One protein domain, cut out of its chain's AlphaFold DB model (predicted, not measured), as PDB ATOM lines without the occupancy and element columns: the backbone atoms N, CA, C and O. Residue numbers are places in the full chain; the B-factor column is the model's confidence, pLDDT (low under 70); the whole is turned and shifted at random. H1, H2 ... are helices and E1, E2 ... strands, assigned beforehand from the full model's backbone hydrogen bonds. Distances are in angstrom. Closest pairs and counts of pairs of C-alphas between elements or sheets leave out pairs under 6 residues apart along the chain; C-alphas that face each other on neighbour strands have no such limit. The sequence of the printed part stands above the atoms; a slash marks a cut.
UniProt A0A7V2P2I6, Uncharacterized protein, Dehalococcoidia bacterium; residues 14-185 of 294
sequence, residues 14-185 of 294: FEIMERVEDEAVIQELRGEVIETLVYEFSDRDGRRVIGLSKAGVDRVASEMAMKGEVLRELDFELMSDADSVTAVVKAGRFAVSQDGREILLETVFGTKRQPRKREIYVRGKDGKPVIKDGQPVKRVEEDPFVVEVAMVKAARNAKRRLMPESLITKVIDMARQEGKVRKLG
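This is residues 14 to 185 of the 294 residues of an uncharacterized protein of Dehalococcoidia bacterium (UniProt A0A7V2P2I6). A long three-stranded sheet, E3, E4 and E5, curls round the helix H3, and the helices H1 and H2 pack on H3 as well, H2 also meeting the edge strand E3 of that sheet near Met 64 and Val 70. Beyond them lies a small sheet, E2, E1 and E8, with H4 packed over one face, while the hairpin of E6 and E7 with its long loop makes one end of the longest axis. The printed part has 172 residues, with four named helices and eight named strands in the order H1 E1 E2 H2 E3 E4 E5 E6 E7 H3 H4 E8, a mixed class. The sheet E3 E4 E5 is antiparallel and E2 E1 E8 is mixed. The whole is compact, with a radius of gyration of the C-alphas of 18.0 A, yet elongated, spanning 63 by 41 by 34 A.

H1, residues 14 to 29, begins at C-alpha 14 at (235.154, 169.039, 90.289) and is 22.4 A long. E1 is residues 38 to 42, E2 48 to 52 and H2 54 to 65. E3, residues 69 to 80, is 33.3 A long, E4, 84 to 96, 37.4 A, and E5, 102 to 115, 36.6 A; E5 bends by 75 degrees at residue 105. E6 is residues 117 to 121 and E7 138 to 142. H3, residues 146 to 162, is 24.8 A long, and H4 is residues 165 to 177. E8, residues 181 to 184, ends at C-alpha 184 at (232.943, 177.672, 86.249).

E3, E4 and E5 form a meander, each strand the antiparallel neighbour of the one before, in a twisted sheet; N 88 and O 77 are 2.9 A apart, N 110 and O 89 2.8 A. H3 is on one face of this sheet, two layers; the closest C-alphas of H3 and E5 are those of Ala 158 and Gly 110, 3.9 A. H2 touches H3 at a steep tilt of 42 degrees, closest C-alphas Val 57 and Arg 160, 6.3 A. H1 touches H3 about perpendicular, at 74 degrees, closest C-alphas Asp 22 and Val 149, 6.2 A. H2 touches H4 at a steep tilt of 60 degrees, closest C-alphas Val 60 and Ile 168, 6.4 A. H4 is on the sheet E2 E1 E8 at a height of 9.0 A, across the strands at 88 degrees to E1 on the local plane. There E1 is antiparallel to E2, N 41 and O 49 3.0 A apart, and parallel to E8, N 182 and O 38 2.9 A. E5 runs on into E6 at 71 degrees; E6 and E7 are a hairpin, N 120 and O 139 2.8 A apart. In each of the four helices every O i to N i+4 pair is within hydrogen-bond range.

The C-alphas farthest apart, Asp 99 and Asp 133, are 65.0 A apart. The printed part has no cut. The link from E6 to E7 is long. Residue 185 is under pLDDT 70.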
ATOM      1  N   PHE A  14     235.387 169.428  88.899       80.12
ATOM      2  CA  PHE A  14     235.154 169.039  90.289       80.12
ATOM      3  C   PHE A  14     236.213 169.590  91.249       80.12
ATOM      4  O   PHE A  14     235.862 170.045  92.330       80.12
ATOM      5  N   GLU A  15     237.485 169.653  90.846       81.94
ATOM      6  CA  GLU A  15     238.541 170.261  91.671       81.94
ATOM      7  C   GLU A  15     238.367 171.781  91.795       81.94
ATOM      8  O   GLU A  15     238.694 172.383  92.819       81.94
ATOM      9  N   ILE A  16     237.847 172.425  90.745       79.50
ATOM     10  CA  ILE A  16     237.533 173.857  90.770       79.50
ATOM     11  C   ILE A  16     236.364 174.118  91.717       79.50
ATOM     12  O   ILE A  16     236.453 175.038  92.527       79.50
ATOM     13  N   MET A  17     235.306 173.307  91.646       81.81
ATOM     14  CA  MET A  17     234.170 173.398  92.566       81.81
ATOM     15  C   MET A  17     234.594 173.205  94.011       81.81
ATOM     16  O   MET A  17     234.295 174.050  94.843       81.81
ATOM     17  N   GLU A  18     235.333 172.135  94.295       85.25
ATOM     18  CA  GLU A  18     235.797 171.824  95.644       85.25
ATOM     19  C   GLU A  18     236.548 173.000  96.268       85.25
ATOM     20  O   GLU A  18     236.231 173.396  97.386       85.25
ATOM     21  N   ARG A  19     237.445 173.631  95.504       83.75
ATOM     22  CA  ARG A  19     238.192 174.816  95.937       83.75
ATOM     23  C   ARG A  19     237.319 176.056  96.115       83.75
ATOM     24  O   ARG A  19     237.514 176.793  97.072       83.75
ATOM     25  N   VAL A  20     236.395 176.312  95.190       84.12
ATOM     26  CA  VAL A  20     235.463 177.446  95.303       84.12
ATOM     27  C   VAL A  20     234.565 177.288  96.529       84.12
ATOM     28  O   VAL A  20     234.253 178.270  97.193       84.12
ATOM     29  N   GLU A  21     234.171 176.060  96.842       85.50
ATOM     30  CA  GLU A  21     233.395 175.755  98.038       85.50
ATOM     31  C   GLU A  21     234.228 175.854  99.313       85.50
ATOM     32  O   GLU A  21     233.726 176.392 100.291       85.50
ATOM     33  N   ASP A  22     235.478 175.380  99.313       89.31
ATOM     34  CA  ASP A  22     236.395 175.557 100.450       89.31
ATOM     35  C   ASP A  22     236.555 177.047 100.766       89.31
ATOM     36  O   ASP A  22     236.396 177.468 101.909       89.31
ATOM     37  N   GLU A  23     236.799 177.861  99.734       86.88
ATOM     38  CA  GLU A  23     236.910 179.312  99.865       86.88
ATOM     39  C   GLU A  23     235.610 179.923 100.399       86.88
ATOM     40  O   GLU A  23     235.672 180.710 101.335       86.88
ATOM     41  N   ALA A  24     234.446 179.506  99.895       86.81
ATOM     42  CA  ALA A  24     233.156 179.988 100.386       86.81
ATOM     43  C   ALA A  24     232.932 179.652 101.872       86.81
ATOM     44  O   ALA A  24     232.522 180.518 102.638       86.81
ATOM     45  N   VAL A  25     233.251 178.430 102.310       88.62
ATOM     46  CA  VAL A  25     233.148 178.051 103.730       88.62
ATOM     47  C   VAL A  25     234.087 178.898 104.587       88.62
ATOM     48  O   VAL A  25     233.688 179.398 105.632       88.62
ATOM     49  N   ILE A  26     235.322 179.114 104.134       87.69
ATOM     50  CA  ILE A  26     236.297 179.944 104.853       87.69
ATOM     51  C   ILE A  26     235.842 181.407 104.921       87.69
ATOM     52  O   ILE A  26     236.030 182.052 105.950       87.69
ATOM     53  N   GLN A  27     235.253 181.936 103.847       87.69
ATOM     54  CA  GLN A  27     234.657 183.273 103.817       87.69
ATOM     55  C   GLN A  27     233.560 183.402 104.874       87.69
ATOM     56  O   GLN A  27     233.579 184.331 105.678       87.69
ATOM     57  N   GLU A  28     232.662 182.426 104.953       87.38
ATOM     58  CA  GLU A  28     231.615 182.420 105.971       87.38
ATOM     59  C   GLU A  28     232.164 182.318 107.397       87.38
ATOM     60  O   GLU A  28     231.703 183.044 108.275       87.38
ATOM     61  N   LEU A  29     233.182 181.486 107.639       87.25
ATOM     62  CA  LEU A  29     233.847 181.412 108.948       87.25
ATOM     63  C   LEU A  29     234.483 182.750 109.361       87.25
ATOM     64  O   LEU A  29     234.675 183.005 110.547       87.25
ATOM     65  N   ARG A  30     234.796 183.618 108.393       86.75
ATOM     66  CA  ARG A  30     235.285 184.990 108.613       86.75
ATOM     67  C   ARG A  30     234.161 186.024 108.731       86.75
ATOM     68  O   ARG A  30     234.453 187.203 108.909       86.75
ATOM     69  N   GLY A  31     232.900 185.602 108.643       83.56
ATOM     70  CA  GLY A  31     231.727 186.475 108.671       83.56
ATOM     71  C   GLY A  31     231.421 187.163 107.338       83.56
ATOM     72  O   GLY A  31     230.635 188.108 107.310       83.56
ATOM     73  N   GLU A  32     232.031 186.727 106.234       87.50
ATOM     74  CA  GLU A  32     231.740 187.251 104.899       87.50
ATOM     75  C   GLU A  32     230.463 186.611 104.322       87.50
ATOM     76  O   GLU A  32     230.156 185.441 104.559       87.50
ATOM     77  N   VAL A  33     229.706 187.378 103.532       81.31
ATOM     78  CA  VAL A  33     228.453 186.913 102.921       81.31
ATOM     79  C   VAL A  33     228.738 186.163 101.619       81.31
ATOM     80  O   VAL A  33     229.311 186.715 100.681       81.31
ATOM     81  N   ILE A  34     228.272 184.914 101.520       84.50
ATOM     82  CA  ILE A  34     228.327 184.132 100.279       84.50
ATOM     83  C   ILE A  34     227.086 184.439  99.426       84.50
ATOM     84  O   ILE A  34     225.994 183.941  99.694       84.50
ATOM     85  N   GLU A  35     227.246 185.214  98.354       84.06
ATOM     86  CA  GLU A  35     226.120 185.576  97.470       84.06
ATOM     87  C   GLU A  35     225.799 184.519  96.403       84.06
ATOM     88  O   GLU A  35     224.688 184.461  95.874       84.06
ATOM     89  N   THR A  36     226.775 183.676  96.058       88.31
ATOM     90  CA  THR A  36     226.604 182.669  95.005       88.31
ATOM     91  C   THR A  36     225.710 181.539  95.496       88.31
ATOM     92  O   THR A  36     226.091 180.821  96.418       88.31
ATOM     93  N   LEU A  37     224.569 181.317  94.840       89.81
ATOM     94  CA  LEU A  37     223.627 180.240  95.187       89.81
ATOM     95  C   LEU A  37     223.825 178.979  94.339       89.81
ATOM     96  O   LEU A  37     223.553 177.869  94.796       89.81
ATOM     97  N   VAL A  38     224.282 179.140  93.097       91.38
ATOM     98  CA  VAL A  38     224.367 178.052  92.116       91.38
ATOM     99  C   VAL A  38     225.696 178.107  91.382       91.38
ATOM    100  O   VAL A  38     226.157 179.180  90.992       91.38
ATOM    101  N   TYR A  39     226.277 176.938  91.137       90.06
ATOM    102  CA  TYR A  39     227.389 176.763  90.212       90.06
ATOM    103  C   TYR A  39     226.905 176.109  88.923       90.06
ATOM    104  O   TYR A  39     226.057 175.215  88.941       90.06
ATOM    105  N   GLU A  40     227.472 176.541  87.803       90.00
ATOM    106  CA  GLU A  40     227.195 175.975  86.486       90.00
ATOM    107  C   GLU A  40     228.515 175.713  85.759       90.00
ATOM    108  O   GLU A  40     229.348 176.611  85.654       90.00
ATOM    109  N   PHE A  41     228.722 174.495  85.261       87.44
ATOM    110  CA  PHE A  41     229.903 174.135  84.471       87.44
ATOM    111  C   PHE A  41     229.566 173.076  83.426       87.44
ATOM    112  O   PHE A  41     228.541 172.403  83.521       87.44
ATOM    113  N   SER A  42     230.437 172.911  82.436       84.62
ATOM    114  CA  SER A  42     230.330 171.824  81.462       84.62
ATOM    115  C   SER A  42     231.266 170.686  81.848       84.62
ATOM    116  O   SER A  42     232.439 170.923  82.140       84.62
ATOM    117  N   ASP A  43     230.769 169.453  81.861       79.44
ATOM    118  CA  ASP A  43     231.608 168.264  82.006       79.44
ATOM    119  C   ASP A  43     232.446 168.026  80.733       79.44
ATOM    120  O   ASP A  43     232.267 168.704  79.718       79.44
ATOM    121  N   ARG A  44     233.361 167.051  80.760       75.38
ATOM    122  CA  ARG A  44     234.218 166.661  79.624       75.38
ATOM    123  C   ARG A  44     233.425 166.313  78.363       75.38
ATOM    124  O   ARG A  44     233.893 166.582  77.265       75.38
ATOM    125  N   ASP A  45     232.208 165.805  78.537       78.00
ATOM    126  CA  ASP A  45     231.281 165.468  77.452       78.00
ATOM    127  C   ASP A  45     230.452 166.675  76.963       78.00
ATOM    128  O   ASP A  45     229.475 166.510  76.234       78.00
ATOM    129  N   GLY A  46     230.755 167.893  77.428       79.44
ATOM    130  CA  GLY A  46     229.994 169.107  77.112       79.44
ATOM    131  C   GLY A  46     228.626 169.190  77.798       79.44
ATOM    132  O   GLY A  46     227.861 170.122  77.550       79.44
ATOM    133  N   ARG A  47     228.296 168.235  78.677       83.38
ATOM    134  CA  ARG A  47     227.038 168.242  79.431       83.38
ATOM    135  C   ARG A  47     227.069 169.332  80.485       83.38
ATOM    136  O   ARG A  47     227.996 169.397  81.288       83.38
ATOM    137  N   ARG A  48     226.023 170.151  80.518       85.38
ATOM    138  CA  ARG A  48     225.860 171.175  81.545       85.38
ATOM    139  C   ARG A  48     225.500 170.533  82.882       85.38
ATOM    140  O   ARG A  48     224.459 169.890  82.997       85.38
ATOM    141  N   VAL A  49     226.326 170.773  83.888       85.19
ATOM    142  CA  VAL A  49     226.114 170.375  85.277       85.19
ATOM    143  C   VAL A  49     225.784 171.618  86.093       85.19
ATOM    144  O   VAL A  49     226.440 172.654  85.974       85.19
ATOM    145  N   ILE A  50     224.736 171.513  86.907       88.00
ATOM    146  CA  ILE A  50     224.252 172.584  87.776       88.00
ATOM    147  C   ILE A  50     224.253 172.044  89.201       88.00
ATOM    148  O   ILE A  50     223.673 170.989  89.459       88.00
ATOM    149  N   GLY A  51     224.903 172.758  90.114       87.81
ATOM    150  CA  GLY A  51     224.993 172.387  91.524       87.81
ATOM    151  C   GLY A  51     224.572 173.536  92.430       87.81
ATOM    152  O   GLY A  51     224.807 174.698  92.108       87.81
ATOM    153  N   LEU A  52     223.960 173.216  93.571       91.94
ATOM    154  CA  LEU A  52     223.735 174.200  94.630       91.94
ATOM    155  C   LEU A  52     225.033 174.438  95.399       91.94
ATOM    156  O   LEU A  52     225.717 173.484  95.772       91.94
ATOM    157  N   SER A  53     225.330 175.703  95.682       92.38
ATOM    158  CA  SER A  53     226.357 176.060  96.655       92.38
ATOM    159  C   SER A  53     225.874 175.793  98.083       92.38
ATOM    160  O   SER A  53     224.713 175.448  98.312       92.38
ATOM    161  N   LYS A  54     226.750 176.007  99.070       91.19
ATOM    162  CA  LYS A  54     226.360 176.005 100.486       91.19
ATOM    163  C   LYS A  54     225.225 177.005 100.752       91.19
ATOM    164  O   LYS A  54     224.187 176.612 101.273       91.19
ATOM    165  N   ALA A  55     225.366 178.246 100.282       92.19
ATOM    166  CA  ALA A  55     224.318 179.264 100.393       92.19
ATOM    167  C   ALA A  55     223.036 178.882  99.628       92.19
ATOM    168  O   ALA A  55     221.929 179.171 100.077       92.19
ATOM    169  N   GLY A  56     223.159 178.183  98.494       94.06
ATOM    170  CA  GLY A  56     222.016 177.635  97.762       94.06
ATOM    171  C   GLY A  56     221.243 176.590  98.566       94.06
ATOM    172  O   GLY A  56     220.015 176.627  98.611       94.06
ATOM    173  N   VAL A  57     221.954 175.683  99.241       95.75
ATOM    174  CA  VAL A  57     221.366 174.689 100.151       95.75
ATOM    175  C   VAL A  57     220.671 175.389 101.323       95.75
ATOM    176  O   VAL A  57     219.506 175.106 101.590       95.75
ATOM    177  N   ASP A  58     221.304 176.373 101.957       94.75
ATOM    178  CA  ASP A  58     220.674 177.125 103.054       94.75
ATOM    179  C   ASP A  58     219.436 177.908 102.610       94.75
ATOM    180  O   ASP A  58     218.455 178.011 103.354       94.75
ATOM    181  N   ARG A  59     219.438 178.418 101.372       95.56
ATOM    182  CA  ARG A  59     218.259 179.065 100.803       95.56
ATOM    183  C   ARG A  59     217.113 178.074 100.640       95.56
ATOM    184  O   ARG A  59     215.997 178.387 101.040       95.56
ATOM    185  N   VAL A  60     217.371 176.880 100.105       96.94
ATOM    186  CA  VAL A  60     216.343 175.828 100.011       96.94
ATOM    187  C   VAL A  60     215.839 175.441 101.402       96.94
ATOM    188  O   VAL A  60     214.632 175.328 101.590       96.94
ATOM    189  N   ALA A  61     216.730 175.287 102.384       97.12
ATOM    190  CA  ALA A  61     216.345 174.968 103.757       97.12
ATOM    191  C   ALA A  61     215.447 176.058 104.371       97.12
ATOM    192  O   ALA A  61     214.452 175.742 105.018       97.12
ATOM    193  N   SER A  62     215.741 177.334 104.105       95.94
ATOM    194  CA  SER A  62     214.888 178.460 104.510       95.94
ATOM    195  C   SER A  62     213.493 178.394 103.875       95.94
ATOM    196  O   SER A  62     212.491 178.596 104.553       95.94
ATOM    197  N   GLU A  63     213.407 178.063 102.584       96.38
ATOM    198  CA  GLU A  63     212.125 177.898 101.881       96.38
ATOM    199  C   GLU A  63     211.314 176.697 102.398       96.38
ATOM    200  O   GLU A  63     210.082 176.720 102.372       96.38
ATOM    201  N   MET A  64     211.984 175.636 102.859       97.00
ATOM    202  CA  MET A  64     211.329 174.518 103.547       97.00
ATOM    203  C   MET A  64     210.775 174.967 104.898       97.00
ATOM    204  O   MET A  64     209.619 174.674 105.207       97.00
ATOM    205  N   ALA A  65     211.550 175.746 105.661       95.75
ATOM    206  CA  ALA A  65     211.135 176.228 106.976       95.75
ATOM    207  C   ALA A  65     209.868 177.088 106.886       95.75
ATOM    208  O   ALA A  65     208.944 176.910 107.677       95.75
ATOM    209  N   MET A  66     209.760 177.933 105.854       93.94
ATOM    210  CA  MET A  66     208.543 178.709 105.563       93.94
ATOM    211  C   MET A  66     207.308 177.839 105.269       93.94
ATOM    212  O   MET A  66     206.182 178.322 105.360       93.94
ATOM    213  N   LYS A  67     207.499 176.564 104.918       95.00
ATOM    214  CA  LYS A  67     206.434 175.583 104.651       95.00
ATOM    215  C   LYS A  67     206.206 174.613 105.810       95.00
ATOM    216  O   LYS A  67     205.467 173.649 105.643       95.00
ATOM    217  N   GLY A  68     206.824 174.863 106.963       96.44
ATOM    218  CA  GLY A  68     206.705 174.004 108.138       96.44
ATOM    219  C   GLY A  68     207.588 172.759 108.082       96.44
ATOM    220  O   GLY A  68     207.304 171.799 108.785       96.44
ATOM    221  N   GLU A  69     208.651 172.745 107.274       97.69
ATOM    222  CA  GLU A  69     209.651 171.674 107.298       97.69
ATOM    223  C   GLU A  69     211.037 172.220 107.640       97.69
ATOM    224  O   GLU A  69     211.546 173.105 106.960       97.69
ATOM    225  N   VAL A  70     211.701 171.674 108.658       97.81
ATOM    226  CA  VAL A  70     213.055 172.101 109.045       97.81
ATOM    227  C   VAL A  70     214.059 170.971 108.893       97.81
ATOM    228  O   VAL A  70     213.752 169.796 109.101       97.81
ATOM    229  N   LEU A  71     215.286 171.333 108.520       98.12
ATOM    230  CA  LEU A  71     216.415 170.414 108.460       98.12
ATOM    231  C   LEU A  71     217.297 170.637 109.688       98.12
ATOM    232  O   LEU A  71     217.750 171.758 109.925       98.12
ATOM    233  N   ARG A  72     217.564 169.576 110.450       97.44
ATOM    234  CA  ARG A  72     218.434 169.616 111.632       97.44
ATOM    235  C   ARG A  72     219.623 168.689 111.448       97.44
ATOM    236  O   ARG A  72     219.493 167.613 110.867       97.44
ATOM    237  N   GLU A  73     220.771 169.099 111.963       97.75
ATOM    238  CA  GLU A  73     221.917 168.216 112.175       97.75
ATOM    239  C   GLU A  73     221.691 167.498 113.508       97.75
ATOM    240  O   GLU A  73     221.365 168.140 114.503       97.75
ATOM    241  N   LEU A  74     221.759 166.169 113.500       97.88
ATOM    242  CA  LEU A  74     221.404 165.330 114.649       97.88
ATOM    243  C   LEU A  74     222.625 164.762 115.348       97.88
ATOM    244  O   LEU A  74     222.622 164.612 116.563       97.88
ATOM    245  N   ASP A  75     223.625 164.386 114.559       98.12
ATOM    246  CA  ASP A  75     224.821 163.722 115.048       98.12
ATOM    247  C   ASP A  75     225.967 163.936 114.065       98.12
ATOM    248  O   ASP A  75     225.737 164.174 112.869       98.12
ATOM    249  N   PHE A  76     227.194 163.827 114.555       97.75
ATOM    250  CA  PHE A  76     228.377 163.868 113.719       97.75
ATOM    251  C   PHE A  76     229.509 163.004 114.263       97.75
ATOM    252  O   PHE A  76     229.712 162.869 115.464       97.75
ATOM    253  N   GLU A  77     230.300 162.476 113.339       98.12
ATOM    254  CA  GLU A  77     231.505 161.713 113.623       98.12
ATOM    255  C   GLU A  77     232.667 162.274 112.803       98.12
ATOM    256  O   GLU A  77     232.530 162.593 111.616       98.12
ATOM    257  N   LEU A  78     233.826 162.390 113.451       97.69
ATOM    258  CA  LEU A  78     235.071 162.832 112.839       97.69
ATOM    259  C   LEU A  78     236.111 161.724 112.946       97.69
ATOM    260  O   LEU A  78     236.561 161.372 114.034       97.69
ATOM    261  N   MET A  79     236.540 161.224 111.794       97.69
ATOM    262  CA  MET A  79     237.655 160.296 111.672       97.69
ATOM    263  C   MET A  79     238.859 161.071 111.142       97.69
ATOM    264  O   MET A  79     238.821 161.614 110.037       97.69
ATOM    265  N   SER A  80     239.921 161.161 111.938       95.62
ATOM    266  CA  SER A  80     241.155 161.824 111.523       95.62
ATOM    267  C   SER A  80     242.190 160.796 111.088       95.62
ATOM    268  O   SER A  80     242.629 159.982 111.894       95.62
ATOM    269  N   ASP A  81     242.659 160.938 109.854       94.31
ATOM    270  CA  ASP A  81     243.801 160.214 109.310       94.31
ATOM    271  C   ASP A  81     245.050 161.116 109.292       94.31
ATOM    272  O   ASP A  81     244.997 162.322 109.572       94.31
ATOM    273  N   ALA A  82     246.198 160.533 108.934       93.44
ATOM    274  CA  ALA A  82     247.466 161.260 108.832       93.44
ATOM    275  C   ALA A  82     247.442 162.368 107.758       93.44
ATOM    276  O   ALA A  82     248.112 163.387 107.903       93.44
ATOM    277  N   ASP A  83     246.674 162.182 106.682       95.06
ATOM    278  CA  ASP A  83     246.653 163.065 105.511       95.06
ATOM    279  C   ASP A  83     245.311 163.779 105.290       95.06
ATOM    280  O   ASP A  83     245.212 164.660 104.432       95.06
ATOM    281  N   SER A  84     244.274 163.415 106.043       96.25
ATOM    282  CA  SER A  84     242.905 163.862 105.800       96.25
ATOM    283  C   SER A  84     242.032 163.787 107.052       96.25
ATOM    284  O   SER A  84     242.378 163.158 108.047       96.25
ATOM    285  N   VAL A  85     240.895 164.472 106.999       97.25
ATOM    286  CA  VAL A  85     239.812 164.385 107.980       97.25
ATOM    287  C   VAL A  85     238.559 163.941 107.242       97.25
ATOM    288  O   VAL A  85     238.195 164.526 106.223       97.25
ATOM    289  N   THR A  86     237.897 162.909 107.746       98.06
ATOM    290  CA  THR A  86     236.603 162.453 107.247       98.06
ATOM    291  C   THR A  86     235.518 162.828 108.245       98.06
ATOM    292  O   THR A  86     235.520 162.353 109.375       98.06
ATOM    293  N   ALA A  87     234.584 163.667 107.810       98.31
ATOM    294  CA  ALA A  87     233.382 164.017 108.550       98.31
ATOM    295  C   ALA A  87     232.191 163.197 108.047       98.31
ATOM    296  O   ALA A  87     231.951 163.098 106.836       98.31
ATOM    297  N   VAL A  88     231.426 162.647 108.981       98.44
ATOM    298  CA  VAL A  88     230.130 162.009 108.750       98.44
ATOM    299  C   VAL A  88     229.104 162.792 109.553       98.44
ATOM    300  O   VAL A  88     229.246 162.929 110.758       98.44
ATOM    301  N   VAL A  89     228.077 163.326 108.898       98.62
ATOM    302  CA  VAL A  89     227.020 164.113 109.545       98.62
ATOM    303  C   VAL A  89     225.680 163.449 109.287       98.62
ATOM    304  O   VAL A  89     225.308 163.209 108.136       98.62
ATOM    305  N   LYS A  90     224.937 163.176 110.357       98.69
ATOM    306  CA  LYS A  90     223.544 162.744 110.296       98.69
ATOM    307  C   LYS A  90     222.645 163.970 110.318       98.69
ATOM    308  O   LYS A  90     222.719 164.780 111.238       98.69
ATOM    309  N   ALA A  91     221.759 164.086 109.338       98.62
ATOM    310  CA  ALA A  91     220.733 165.120 109.306       98.62
ATOM    311  C   ALA A  91     219.334 164.498 109.296       98.62
ATOM    312  O   ALA A  91     219.144 163.390 108.790       98.62
ATOM    313  N   GLY A  92     218.360 165.221 109.843       98.38
ATOM    314  CA  GLY A  92     216.947 164.852 109.841       98.38
ATOM    315  C   GLY A  92     216.069 165.941 109.235       98.38
ATOM    316  O   GLY A  92     216.356 167.130 109.392       98.38
ATOM    317  N   ARG A  93     214.999 165.528 108.550       98.50
ATOM    318  CA  ARG A  93     213.909 166.408 108.111       98.50
ATOM    319  C   ARG A  93     212.752 166.280 109.088       98.50
ATOM    320  O   ARG A  93     212.314 165.167 109.369       98.50
ATOM    321  N   PHE A  94     212.248 167.407 109.565       98.50
ATOM    322  CA  PHE A  94     211.170 167.478 110.542       98.50
ATOM    323  C   PHE A  94     209.998 168.260 109.969       98.50
ATOM    324  O   PHE A  94     210.218 169.310 109.373       98.50
ATOM    325  N   ALA A  95     208.776 167.782 110.181       97.94
ATOM    326  CA  ALA A  95     207.585 168.615 110.066       97.94
ATOM    327  C   ALA A  95     207.390 169.375 111.380       97.94
ATOM    328  O   ALA A  95     207.471 168.774 112.450       97.94
ATOM    329  N   VAL A  96     207.119 170.672 111.298       97.25
ATOM    330  CA  VAL A  96     206.886 171.556 112.439       97.25
ATOM    331  C   VAL A  96     205.424 171.976 112.429       97.25
ATOM    332  O   VAL A  96     204.935 172.557 111.459       97.25
ATOM    333  N   SER A  97     204.710 171.658 113.501       95.31
ATOM    334  CA  SER A  97     203.334 172.110 113.697       95.31
ATOM    335  C   SER A  97     203.282 173.584 114.114       95.31
ATOM    336  O   SER A  97     204.276 174.172 114.538       95.31
ATOM    337  N   GLN A  98     202.098 174.198 114.035       91.56
ATOM    338  CA  GLN A  98     201.906 175.599 114.438       91.56
ATOM    339  C   GLN A  98     202.198 175.848 115.926       91.56
ATOM    340  O   GLN A  98     202.569 176.957 116.294       91.56
ATOM    341  N   ASP A  99     202.062 174.825 116.772       94.00
ATOM    342  CA  ASP A  99     202.413 174.868 118.193       94.00
ATOM    343  C   ASP A  99     203.884 174.496 118.470       94.00
ATOM    344  O   ASP A  99     204.268 174.317 119.622       94.00
ATOM    345  N   GLY A 100     204.715 174.384 117.427       92.44
ATOM    346  CA  GLY A 100     206.161 174.186 117.541       92.44
ATOM    347  C   GLY A 100     206.598 172.747 117.810       92.44
ATOM    348  O   GLY A 100     207.779 172.516 118.066       92.44
ATOM    349  N   ARG A 101     205.691 171.763 117.750       96.06
ATOM    350  CA  ARG A 101     206.086 170.354 117.863       96.06
ATOM    351  C   ARG A 101     206.763 169.914 116.580       96.06
ATOM    352  O   ARG A 101     206.254 170.133 115.483       96.06
ATOM    353  N   GLU A 102     207.888 169.236 116.738       97.06
ATOM    354  CA  GLU A 102     208.640 168.676 115.626       97.06
ATOM    355  C   GLU A 102     208.363 167.169 115.512       97.06
ATOM    356  O   GLU A 102     208.476 166.421 116.484       97.06
ATOM    357  N   ILE A 103     208.010 166.711 114.311       97.81
ATOM    358  CA  ILE A 103     207.860 165.293 113.970       97.81
ATOM    359  C   ILE A 103     208.969 164.934 112.989       97.81
ATOM    360  O   ILE A 103     209.007 165.453 111.873       97.81
ATOM    361  N   LEU A 104     209.864 164.033 113.394       98.19
ATOM    362  CA  LEU A 104     210.911 163.516 112.518       98.19
ATOM    363  C   LEU A 104     210.287 162.710 111.369       98.19
ATOM    364  O   LEU A 104     209.621 161.705 111.606       98.19
ATOM    365  N   LEU A 105     210.532 163.136 110.131       98.00
ATOM    366  CA  LEU A 105     210.025 162.485 108.923       98.00
ATOM    367  C   LEU A 105     211.023 161.469 108.364       98.00
ATOM    368  O   LEU A 105     210.659 160.343 108.038       98.00
ATOM    369  N   GLU A 106     212.288 161.868 108.232       98.06
ATOM    370  CA  GLU A 106     213.350 161.041 107.650       98.06
ATOM    371  C   GLU A 106     214.732 161.490 108.140       98.06
ATOM    372  O   GLU A 106     214.909 162.624 108.588       98.06
ATOM    373  N   THR A 107     215.726 160.603 108.033       98.50
ATOM    374  CA  THR A 107     217.133 160.921 108.321       98.50
ATOM    375  C   THR A 107     218.048 160.395 107.228       98.50
ATOM    376  O   THR A 107     217.767 159.362 106.620       98.50
ATOM    377  N   VAL A 108     219.158 161.091 106.994       98.56
ATOM    378  CA  VAL A 108     220.204 160.686 106.048       98.56
ATOM    379  C   VAL A 108     221.581 161.037 106.592       98.56
ATOM    380  O   VAL A 108     221.726 161.905 107.454       98.56
ATOM    381  N   PHE A 109     222.602 160.399 106.030       98.19
ATOM    382  CA  PHE A 109     223.994 160.748 106.279       98.19
ATOM    383  C   PHE A 109     224.592 161.500 105.088       98.19
ATOM    384  O   PHE A 109     224.358 161.167 103.918       98.19
ATOM    385  N   GLY A 110     225.393 162.509 105.401       97.62
ATOM    386  CA  GLY A 110     226.322 163.162 104.495       97.62
ATOM    387  C   GLY A 110     227.748 162.870 104.933       97.62
ATOM    388  O   GLY A 110     228.040 162.800 106.121       97.62
ATOM    389  N   THR A 111     228.636 162.679 103.967       97.50
ATOM    390  CA  THR A 111     230.035 162.344 104.226       97.50
ATOM    391  C   THR A 111     230.943 163.265 103.434       97.50
ATOM    392  O   THR A 111     230.644 163.587 102.276       97.50
ATOM    393  N   LYS A 112     232.071 163.651 104.025       96.88
ATOM    394  CA  LYS A 112     233.131 164.373 103.328       96.88
ATOM    395  C   LYS A 112     234.497 163.976 103.867       96.88
ATOM    396  O   LYS A 112     234.763 164.151 105.046       96.88
ATOM    397  N   ARG A 113     235.375 163.520 102.973       96.44
ATOM    398  CA  ARG A 113     236.815 163.418 103.226       96.44
ATOM    399  C   ARG A 113     237.500 164.675 102.699       96.44
ATOM    400  O   ARG A 113     237.335 165.002 101.523       96.44
ATOM    401  N   GLN A 114     238.238 165.361 103.564       95.75
ATOM    402  CA  GLN A 114     238.955 166.595 103.267       95.75
ATOM    403  C   GLN A 114     240.459 166.389 103.509       95.75
ATOM    404  O   GLN A 114     240.844 165.987 104.609       95.75
ATOM    405  N   PRO A 115     241.331 166.624 102.513       95.00
ATOM    406  CA  PRO A 115     242.773 166.527 102.712       95.00
ATOM    407  C   PRO A 115     243.278 167.641 103.641       95.00
ATOM    408  O   PRO A 115     242.842 168.785 103.546       95.00
ATOM    409  N   ARG A 116     244.242 167.320 104.513       93.19
ATOM    410  CA  ARG A 116     244.902 168.282 105.421       93.19
ATOM    411  C   ARG A 116     245.778 169.288 104.689       93.19
ATOM    412  O   ARG A 116     246.109 170.333 105.237       93.19
ATOM    413  N   LYS A 117     246.186 168.955 103.467       92.00
ATOM    414  CA  LYS A 117     247.005 169.800 102.606       92.00
ATOM    415  C   LYS A 117     246.163 170.298 101.445       92.00
ATOM    416  O   LYS A 117     245.494 169.501 100.789       92.00
ATOM    417  N   ARG A 118     246.254 171.593 101.154       86.31
ATOM    418  CA  ARG A 118     245.594 172.216 100.005       86.31
ATOM    419  C   ARG A 118     246.599 172.863  99.067       86.31
ATOM    420  O   ARG A 118     247.647 173.354  99.487       86.31
ATOM    421  N   GLU A 119     246.251 172.880  97.787       83.94
ATOM    422  CA  GLU A 119     247.010 173.583  96.758       83.94
ATOM    423  C   GLU A 119     246.525 175.030  96.655       83.94
ATOM    424  O   GLU A 119     245.382 175.297  96.277       83.94
ATOM    425  N   ILE A 120     247.410 175.975  96.960       81.50
ATOM    426  CA  ILE A 120     247.151 177.409  96.854       81.50
ATOM    427  C   ILE A 120     247.950 177.957  95.677       81.50
ATOM    428  O   ILE A 120     249.153 177.717  95.561       81.50
ATOM    429  N   TYR A 121     247.297 178.714  94.798       80.81
ATOM    430  CA  TYR A 121     248.008 179.440  93.751       80.81
ATOM    431  C   TYR A 121     248.843 180.553  94.363       80.81
ATOM    432  O   TYR A 121     248.316 181.417  95.067       80.81
ATOM    433  N   VAL A 122     250.135 180.559  94.051       80.81
ATOM    434  CA  VAL A 122     251.008 181.672  94.411       80.81
ATOM    435  C   VAL A 122     250.528 182.880  93.620       80.81
ATOM    436  O   VAL A 122     250.502 182.835  92.392       80.81
ATOM    437  N   ARG A 123     250.098 183.939  94.306       81.81
ATOM    438  CA  ARG A 123     249.637 185.178  93.669       81.81
ATOM    439  C   ARG A 123     250.754 186.220  93.666       81.81
ATOM    440  O   ARG A 123     251.495 186.341  94.640       81.81
ATOM    441  N   GLY A 124     250.885 186.945  92.559       79.88
ATOM    442  CA  GLY A 124     251.780 188.091  92.433       79.88
ATOM    443  C   GLY A 124     251.270 189.297  93.223       79.88
ATOM    444  O   GLY A 124     250.189 189.269  93.813       79.88
ATOM    445  N   LYS A 125     252.036 190.396  93.213       78.94
ATOM    446  CA  LYS A 125     251.638 191.666  93.858       78.94
ATOM    447  C   LYS A 125     250.333 192.248  93.296       78.94
ATOM    448  O   LYS A 125     249.680 193.042  93.953       78.94
ATOM    449  N   ASP A 126     249.973 191.846  92.085       77.06
ATOM    450  CA  ASP A 126     248.759 192.197  91.352       77.06
ATOM    451  C   ASP A 126     247.567 191.269  91.662       77.06
ATOM    452  O   ASP A 126     246.508 191.395  91.049       77.06
ATOM    453  N   GLY A 127     247.728 190.311  92.581       73.44
ATOM    454  CA  GLY A 127     246.683 189.361  92.967       73.44
ATOM    455  C   GLY A 127     246.397 188.275  91.924       73.44
ATOM    456  O   GLY A 127     245.530 187.427  92.156       73.44
ATOM    457  N   LYS A 128     247.120 188.259  90.798       75.25
ATOM    458  CA  LYS A 128     246.981 187.242  89.748       75.25
ATOM    459  C   LYS A 128     247.870 186.032  90.046       75.25
ATOM    460  O   LYS A 128     248.921 186.198  90.665       75.25
ATOM    461  N   PRO A 129     247.486 184.810  89.633       77.50
ATOM    462  CA  PRO A 129     248.349 183.640  89.767       77.50
ATOM    463  C   PRO A 129     249.690 183.875  89.065       77.50
ATOM    464  O   PRO A 129     249.719 184.271  87.901       77.50
ATOM    465  N   VAL A 130     250.797 183.616  89.757       83.88
ATOM    466  CA  VAL A 130     252.137 183.615  89.170       83.88
ATOM    467  C   VAL A 130     252.210 182.438  88.211       83.88
ATOM    468  O   VAL A 130     252.024 181.293  88.618       83.88
ATOM    469  N   ILE A 131     252.472 182.714  86.939       83.81
ATOM    470  CA  ILE A 131     252.633 181.687  85.910       83.81
ATOM    471  C   ILE A 131     254.128 181.458  85.705       83.81
ATOM    472  O   ILE A 131     254.868 182.402  85.432       83.81
ATOM    473  N   LYS A 132     254.572 180.206  85.826       81.00
ATOM    474  CA  LYS A 132     255.935 179.775  85.511       81.00
ATOM    475  C   LYS A 132     255.848 178.609  84.532       81.00
ATOM    476  O   LYS A 132     255.046 177.705  84.733       81.00
ATOM    477  N   ASP A 133     256.616 178.674  83.449       79.38
ATOM    478  CA  ASP A 133     256.631 177.636  82.406       79.38
ATOM    479  C   ASP A 133     255.232 177.342  81.817       79.38
ATOM    480  O   ASP A 133     254.882 176.212  81.496       79.38
ATOM    481  N   GLY A 134     254.392 178.381  81.705       74.69
ATOM    482  CA  GLY A 134     253.026 178.271  81.181       74.69
ATOM    483  C   GLY A 134     252.002 177.678  82.154       74.69
ATOM    484  O   GLY A 134     250.819 177.641  81.821       74.69
ATOM    485  N   GLN A 135     252.410 177.277  83.362       73.94
ATOM    486  CA  GLN A 135     251.514 176.743  84.385       73.94
ATOM    487  C   GLN A 135     251.444 177.660  85.617       73.94
ATOM    488  O   GLN A 135     252.442 178.269  86.015       73.94
ATOM    489  N   PRO A 136     250.265 177.800  86.244       78.50
ATOM    490  CA  PRO A 136     250.140 178.557  87.478       78.50
ATOM    491  C   PRO A 136     250.893 177.847  88.610       78.50
ATOM    492  O   PRO A 136     250.665 176.668  88.886       78.50
ATOM    493  N   VAL A 137     251.790 178.575  89.273       82.94
ATOM    494  CA  VAL A 137     252.596 178.063  90.382       82.94
ATOM    495  C   VAL A 137     251.683 177.771  91.563       82.94
ATOM    496  O   VAL A 137     250.924 178.632  92.020       82.94
ATOM    497  N   LYS A 138     251.784 176.549  92.079       84.94
ATOM    498  CA  LYS A 138     251.040 176.082  93.244       84.94
ATOM    499  C   LYS A 138     251.989 175.876  94.414       84.94
ATOM    500  O   LYS A 138     253.098 175.374  94.242       84.94
ATOM    501  N   ARG A 139     251.532 176.225  95.609       85.62
ATOM    502  CA  ARG A 139     252.165 175.867  96.873       85.62
ATOM    503  C   ARG A 139     251.230 174.942  97.634       85.62
ATOM    504  O   ARG A 139     250.023 175.167  97.663       85.62
ATOM    505  N   VAL A 140     251.800 173.912  98.241       87.88
ATOM    506  CA  VAL A 140     251.074 173.038  99.158       87.88
ATOM    507  C   VAL A 140     251.238 173.597 100.563       87.88
ATOM    508  O   VAL A 140     252.365 173.779 101.025       87.88
ATOM    509  N   GLU A 141     250.123 173.880 101.220       89.56
ATOM    510  CA  GLU A 141     250.088 174.358 102.603       89.56
ATOM    511  C   GLU A 141     249.123 173.505 103.424       89.56
ATOM    512  O   GLU A 141     248.198 172.897 102.873       89.56
ATOM    513  N   GLU A 142     249.351 173.440 104.735       92.00
ATOM    514  CA  GLU A 142     248.377 172.854 105.652       92.00
ATOM    515  C   GLU A 142     247.140 173.749 105.726       92.00
ATOM    516  O   GLU A 142     247.250 174.974 105.795       92.00
ATOM    517  N   ASP A 143     245.961 173.135 105.670       90.25
ATOM    518  CA  ASP A 143     244.700 173.849 105.803       90.25
ATOM    519  C   ASP A 143     244.311 173.944 107.287       90.25
ATOM    520  O   ASP A 143     243.938 172.923 107.879       90.25
ATOM    521  N   PRO A 144     244.367 175.141 107.901       91.81
ATOM    522  CA  PRO A 144     243.971 175.307 109.294       91.81
ATOM    523  C   PRO A 144     242.470 175.079 109.512       91.81
ATOM    524  O   PRO A 144     242.077 174.839 110.646       91.81
ATOM    525  N   PHE A 145     241.652 175.128 108.452       93.31
ATOM    526  CA  PHE A 145     240.196 174.972 108.511       93.31
ATOM    527  C   PHE A 145     239.720 173.599 108.011       93.31
ATOM    528  O   PHE A 145     238.561 173.434 107.628       93.31
ATOM    529  N   VAL A 146     240.612 172.600 107.949       95.00
ATOM    530  CA  VAL A 146     240.299 171.273 107.387       95.00
ATOM    531  C   VAL A 146     239.094 170.611 108.065       95.00
ATOM    532  O   VAL A 146     238.294 169.958 107.392       95.00
ATOM    533  N   VAL A 147     238.947 170.781 109.383       96.12
ATOM    534  CA  VAL A 147     237.863 170.167 110.163       96.12
ATOM    535  C   VAL A 147     236.539 170.858 109.856       96.12
ATOM    536  O   VAL A 147     235.557 170.192 109.536       96.12
ATOM    537  N   GLU A 148     236.520 172.185 109.897       95.56
ATOM    538  CA  GLU A 148     235.346 173.014 109.648       95.56
ATOM    539  C   GLU A 148     234.841 172.814 108.221       95.56
ATOM    540  O   GLU A 148     233.655 172.574 108.002       95.56
ATOM    541  N   VAL A 149     235.751 172.821 107.247       95.12
ATOM    542  CA  VAL A 149     235.432 172.554 105.844       95.12
ATOM    543  C   VAL A 149     234.825 171.160 105.673       95.12
ATOM    544  O   VAL A 149     233.792 171.021 105.010       95.12
ATOM    545  N   ALA A 150     235.421 170.126 106.283       96.56
ATOM    546  CA  ALA A 150     234.893 168.765 106.213       96.56
ATOM    547  C   ALA A 150     233.476 168.684 106.798       96.56
ATOM    548  O   ALA A 150     232.570 168.155 106.148       96.56
ATOM    549  N   MET A 151     233.272 169.257 107.985       97.31
ATOM    550  CA  MET A 151     231.992 169.277 108.690       97.31
ATOM    551  C   MET A 151     230.906 170.011 107.904       97.31
ATOM    552  O   MET A 151     229.850 169.438 107.636       97.31
ATOM    553  N   VAL A 152     231.174 171.243 107.462       96.31
ATOM    554  CA  VAL A 152     230.196 172.059 106.727       96.31
ATOM    555  C   VAL A 152     229.802 171.385 105.414       96.31
ATOM    556  O   VAL A 152     228.617 171.318 105.077       96.31
ATOM    557  N   LYS A 153     230.762 170.814 104.678       95.75
ATOM    558  CA  LYS A 153     230.468 170.092 103.433       95.75
ATOM    559  C   LYS A 153     229.705 168.791 103.679       95.75
ATOM    560  O   LYS A 153     228.782 168.489 102.918       95.75
ATOM    561  N   ALA A 154     230.040 168.031 104.722       97.94
ATOM    562  CA  ALA A 154     229.301 166.826 105.091       97.94
ATOM    563  C   ALA A 154     227.850 167.160 105.480       97.94
ATOM    564  O   ALA A 154     226.922 166.551 104.941       97.94
ATOM    565  N   ALA A 155     227.644 168.181 106.314       97.62
ATOM    566  CA  ALA A 155     226.323 168.665 106.707       97.62
ATOM    567  C   ALA A 155     225.510 169.150 105.501       97.62
ATOM    568  O   ALA A 155     224.355 168.757 105.320       97.62
ATOM    569  N   ARG A 156     226.124 169.935 104.608       96.19
ATOM    570  CA  ARG A 156     225.497 170.368 103.354       96.19
ATOM    571  C   ARG A 156     225.073 169.175 102.496       96.19
ATOM    572  O   ARG A 156     223.952 169.156 101.992       96.19
ATOM    573  N   ASN A 157     225.949 168.182 102.327       96.06
ATOM    574  CA  ASN A 157     225.642 166.973 101.560       96.06
ATOM    575  C   ASN A 157     224.463 166.203 102.175       96.06
ATOM    576  O   ASN A 157     223.608 165.723 101.435       96.06
ATOM    577  N   ALA A 158     224.388 166.121 103.508       97.88
ATOM    578  CA  ALA A 158     223.258 165.513 104.206       97.88
ATOM    579  C   ALA A 158     221.961 166.299 103.944       97.88
ATOM    580  O   ALA A 158     220.989 165.740 103.439       97.88
ATOM    581  N   LYS A 159     221.971 167.617 104.185       97.81
ATOM    582  CA  LYS A 159     220.817 168.506 103.975       97.81
ATOM    583  C   LYS A 159     220.311 168.462 102.533       97.81
ATOM    584  O   LYS A 159     219.115 168.305 102.319       97.81
ATOM    585  N   ARG A 160     221.203 168.507 101.535       96.81
ATOM    586  CA  ARG A 160     220.830 168.442 100.109       96.81
ATOM    587  C   ARG A 160     220.053 167.172  99.748       96.81
ATOM    588  O   ARG A 160     219.216 167.232  98.849       96.81
ATOM    589  N   ARG A 161     220.320 166.043 100.414       97.19
ATOM    590  CA  ARG A 161     219.624 164.763 100.172       97.19
ATOM    591  C   ARG A 161     218.218 164.719 100.775       97.19
ATOM    592  O   ARG A 161     217.413 163.928 100.306       97.19
ATOM    593  N   LEU A 162     217.928 165.565 101.766       97.56
ATOM    594  CA  LEU A 162     216.607 165.696 102.404       97.56
ATOM    595  C   LEU A 162     215.675 166.676 101.672       97.56
ATOM    596  O   LEU A 162     214.487 166.780 101.989       97.56
ATOM    597  N   MET A 163     216.221 167.442 100.725       97.44
ATOM    598  CA  MET A 163     215.511 168.515 100.034       97.44
ATOM    599  C   MET A 163     214.663 167.989  98.870       97.44
ATOM    600  O   MET A 163     215.170 167.229  98.043       97.44
ATOM    601  N   PRO A 164     213.410 168.455  98.718       96.12
ATOM    602  CA  PRO A 164     212.593 168.131  97.552       96.12
ATOM    603  C   PRO A 164     213.184 168.707  96.254       96.12
ATOM    604  O   PRO A 164     213.395 169.918  96.146       96.12
ATOM    605  N   GLU A 165     213.374 167.872  95.226       95.31
ATOM    606  CA  GLU A 165     213.956 168.291  93.931       95.31
ATOM    607  C   GLU A 165     213.163 169.414  93.241       95.31
ATOM    608  O   GLU A 165     213.729 170.285  92.572       95.31
ATOM    609  N   SER A 166     211.845 169.453  93.452       95.50
ATOM    610  CA  SER A 166     210.984 170.527  92.950       95.50
ATOM    611  C   SER A 166     211.337 171.890  93.551       95.50
ATOM    612  O   SER A 166     211.248 172.907  92.866       95.50
ATOM    613  N   LEU A 167     211.761 171.928  94.816       94.81
ATOM    614  CA  LEU A 167     212.161 173.159  95.490       94.81
ATOM    615  C   LEU A 167     213.573 173.581  95.090       94.81
ATOM    616  O   LEU A 167     213.810 174.760  94.845       94.81
ATOM    617  N   ILE A 168     214.480 172.617  94.940       95.25
ATOM    618  CA  ILE A 168     215.828 172.861  94.417       95.25
ATOM    619  C   ILE A 168     215.766 173.489  93.027       95.25
ATOM    620  O   ILE A 168     216.423 174.498  92.787       95.25
ATOM    621  N   THR A 169     214.934 172.944  92.137       95.31
ATOM    622  CA  THR A 169     214.752 173.478  90.778       95.31
ATOM    623  C   THR A 169     214.272 174.932  90.821       95.31
ATOM    624  O   THR A 169     214.859 175.790  90.168       95.31
ATOM    625  N   LYS A 170     213.284 175.243  91.672       94.94
ATOM    626  CA  LYS A 170     212.790 176.618  91.857       94.94
ATOM    627  C   LYS A 170     213.874 177.573  92.353       94.94
ATOM    628  O   LYS A 170     213.979 178.684  91.843       94.94
ATOM    629  N   VAL A 171     214.689 177.150  93.322       93.88
ATOM    630  CA  VAL A 171     215.798 177.975  93.829       93.88
ATOM    631  C   VAL A 171     216.876 178.172  92.761       93.88
ATOM    632  O   VAL A 171     217.425 179.265  92.658       93.88
ATOM    633  N   ILE A 172     217.144 177.166  91.925       93.44
ATOM    634  CA  ILE A 172     218.063 177.296  90.786       93.44
ATOM    635  C   ILE A 172     217.543 178.319  89.770       93.44
ATOM    636  O   ILE A 172     218.305 179.176  89.317       93.44
ATOM    637  N   ASP A 173     216.261 178.254  89.420       94.50
ATOM    638  CA  ASP A 173     215.651 179.180  88.463       94.50
ATOM    639  C   ASP A 173     215.620 180.615  89.002       94.50
ATOM    640  O   ASP A 173     215.968 181.553  88.285       94.50
ATOM    641  N   MET A 174     215.301 180.785  90.285       94.31
ATOM    642  CA  MET A 174     215.395 182.071  90.979       94.31
ATOM    643  C   MET A 174     216.833 182.608  90.970       94.31
ATOM    644  O   MET A 174     217.063 183.748  90.579       94.31
ATOM    645  N   ALA A 175     217.829 181.785  91.316       93.12
ATOM    646  CA  ALA A 175     219.232 182.201  91.305       93.12
ATOM    647  C   ALA A 175     219.700 182.645  89.910       93.12
ATOM    648  O   ALA A 175     220.494 183.579  89.795       93.12
ATOM    649  N   ARG A 176     219.192 182.012  88.844       93.00
ATOM    650  CA  ARG A 176     219.432 182.435  87.455       93.00
ATOM    651  C   ARG A 176     218.848 183.804  87.154       93.00
ATOM    652  O   ARG A 176     219.534 184.616  86.542       93.00
ATOM    653  N   GLN A 177     217.615 184.052  87.580       93.00
ATOM    654  CA  GLN A 177     216.947 185.341  87.393       93.00
ATOM    655  C   GLN A 177     217.652 186.462  88.167       93.00
ATOM    656  O   GLN A 177     217.783 187.570  87.660       93.00
ATOM    657  N   GLU A 178     218.162 186.158  89.360       92.25
ATOM    658  CA  GLU A 178     218.882 187.105  90.219       92.25
ATOM    659  C   GLU A 178     220.363 187.288  89.845       92.25
ATOM    660  O   GLU A 178     221.059 188.082  90.473       92.25
ATOM    661  N   GLY A 179     220.882 186.545  88.863       91.12
ATOM    662  CA  GLY A 179     222.299 186.595  88.494       91.12
ATOM    663  C   GLY A 179     223.252 185.981  89.531       91.12
ATOM    664  O   GLY A 179     224.462 186.153  89.427       91.12
ATOM    665  N   LYS A 180     222.745 185.206  90.499       91.31
ATOM    666  CA  LYS A 180     223.525 184.543  91.567       91.31
ATOM    667  C   LYS A 180     224.111 183.190  91.145       91.31
ATOM    668  O   LYS A 180     224.325 182.298  91.975       91.31
ATOM    669  N   VAL A 181     224.351 183.026  89.845       90.38
ATOM    670  CA  VAL A 181     224.938 181.823  89.249       90.38
ATOM    671  C   VAL A 181     226.388 182.094  88.901       90.38
ATOM    672  O   VAL A 181     226.691 182.931  88.051       90.38
ATOM    673  N   ARG A 182     227.296 181.328  89.499       88.94
ATOM    674  CA  ARG A 182     228.713 181.376  89.154       88.94
ATOM    675  C   ARG A 182     229.020 180.315  88.105       88.94
ATOM    676  O   ARG A 182     228.970 179.115  88.374       88.94
ATOM    677  N   LYS A 183     229.372 180.770  86.904       87.50
ATOM    678  CA  LYS A 183     229.854 179.899  85.829       87.50
ATOM    679  C   LYS A 183     231.306 179.509  86.098       87.50
ATOM    680  O   LYS A 183     232.156 180.379  86.274       87.50
ATOM    681  N   LEU A 184     231.591 178.213  86.140       82.69
ATOM    682  CA  LEU A 184     232.943 177.672  86.249       82.69
ATOM    683  C   LEU A 184     233.330 177.137  84.866       82.69
ATOM    684  O   LEU A 184     232.855 176.087  84.441       82.69
ATOM    685  N   GLY A 185     234.149 177.893  84.141       67.19
ATOM    686  CA  GLY A 185     234.660 177.511  82.824       67.19
ATOM    687  C   GLY A 185     236.167 177.247  82.844       67.19
ATOM    688  O   GLY A 185     236.845 177.665  83.793       67.19
TER     689      GLY A 185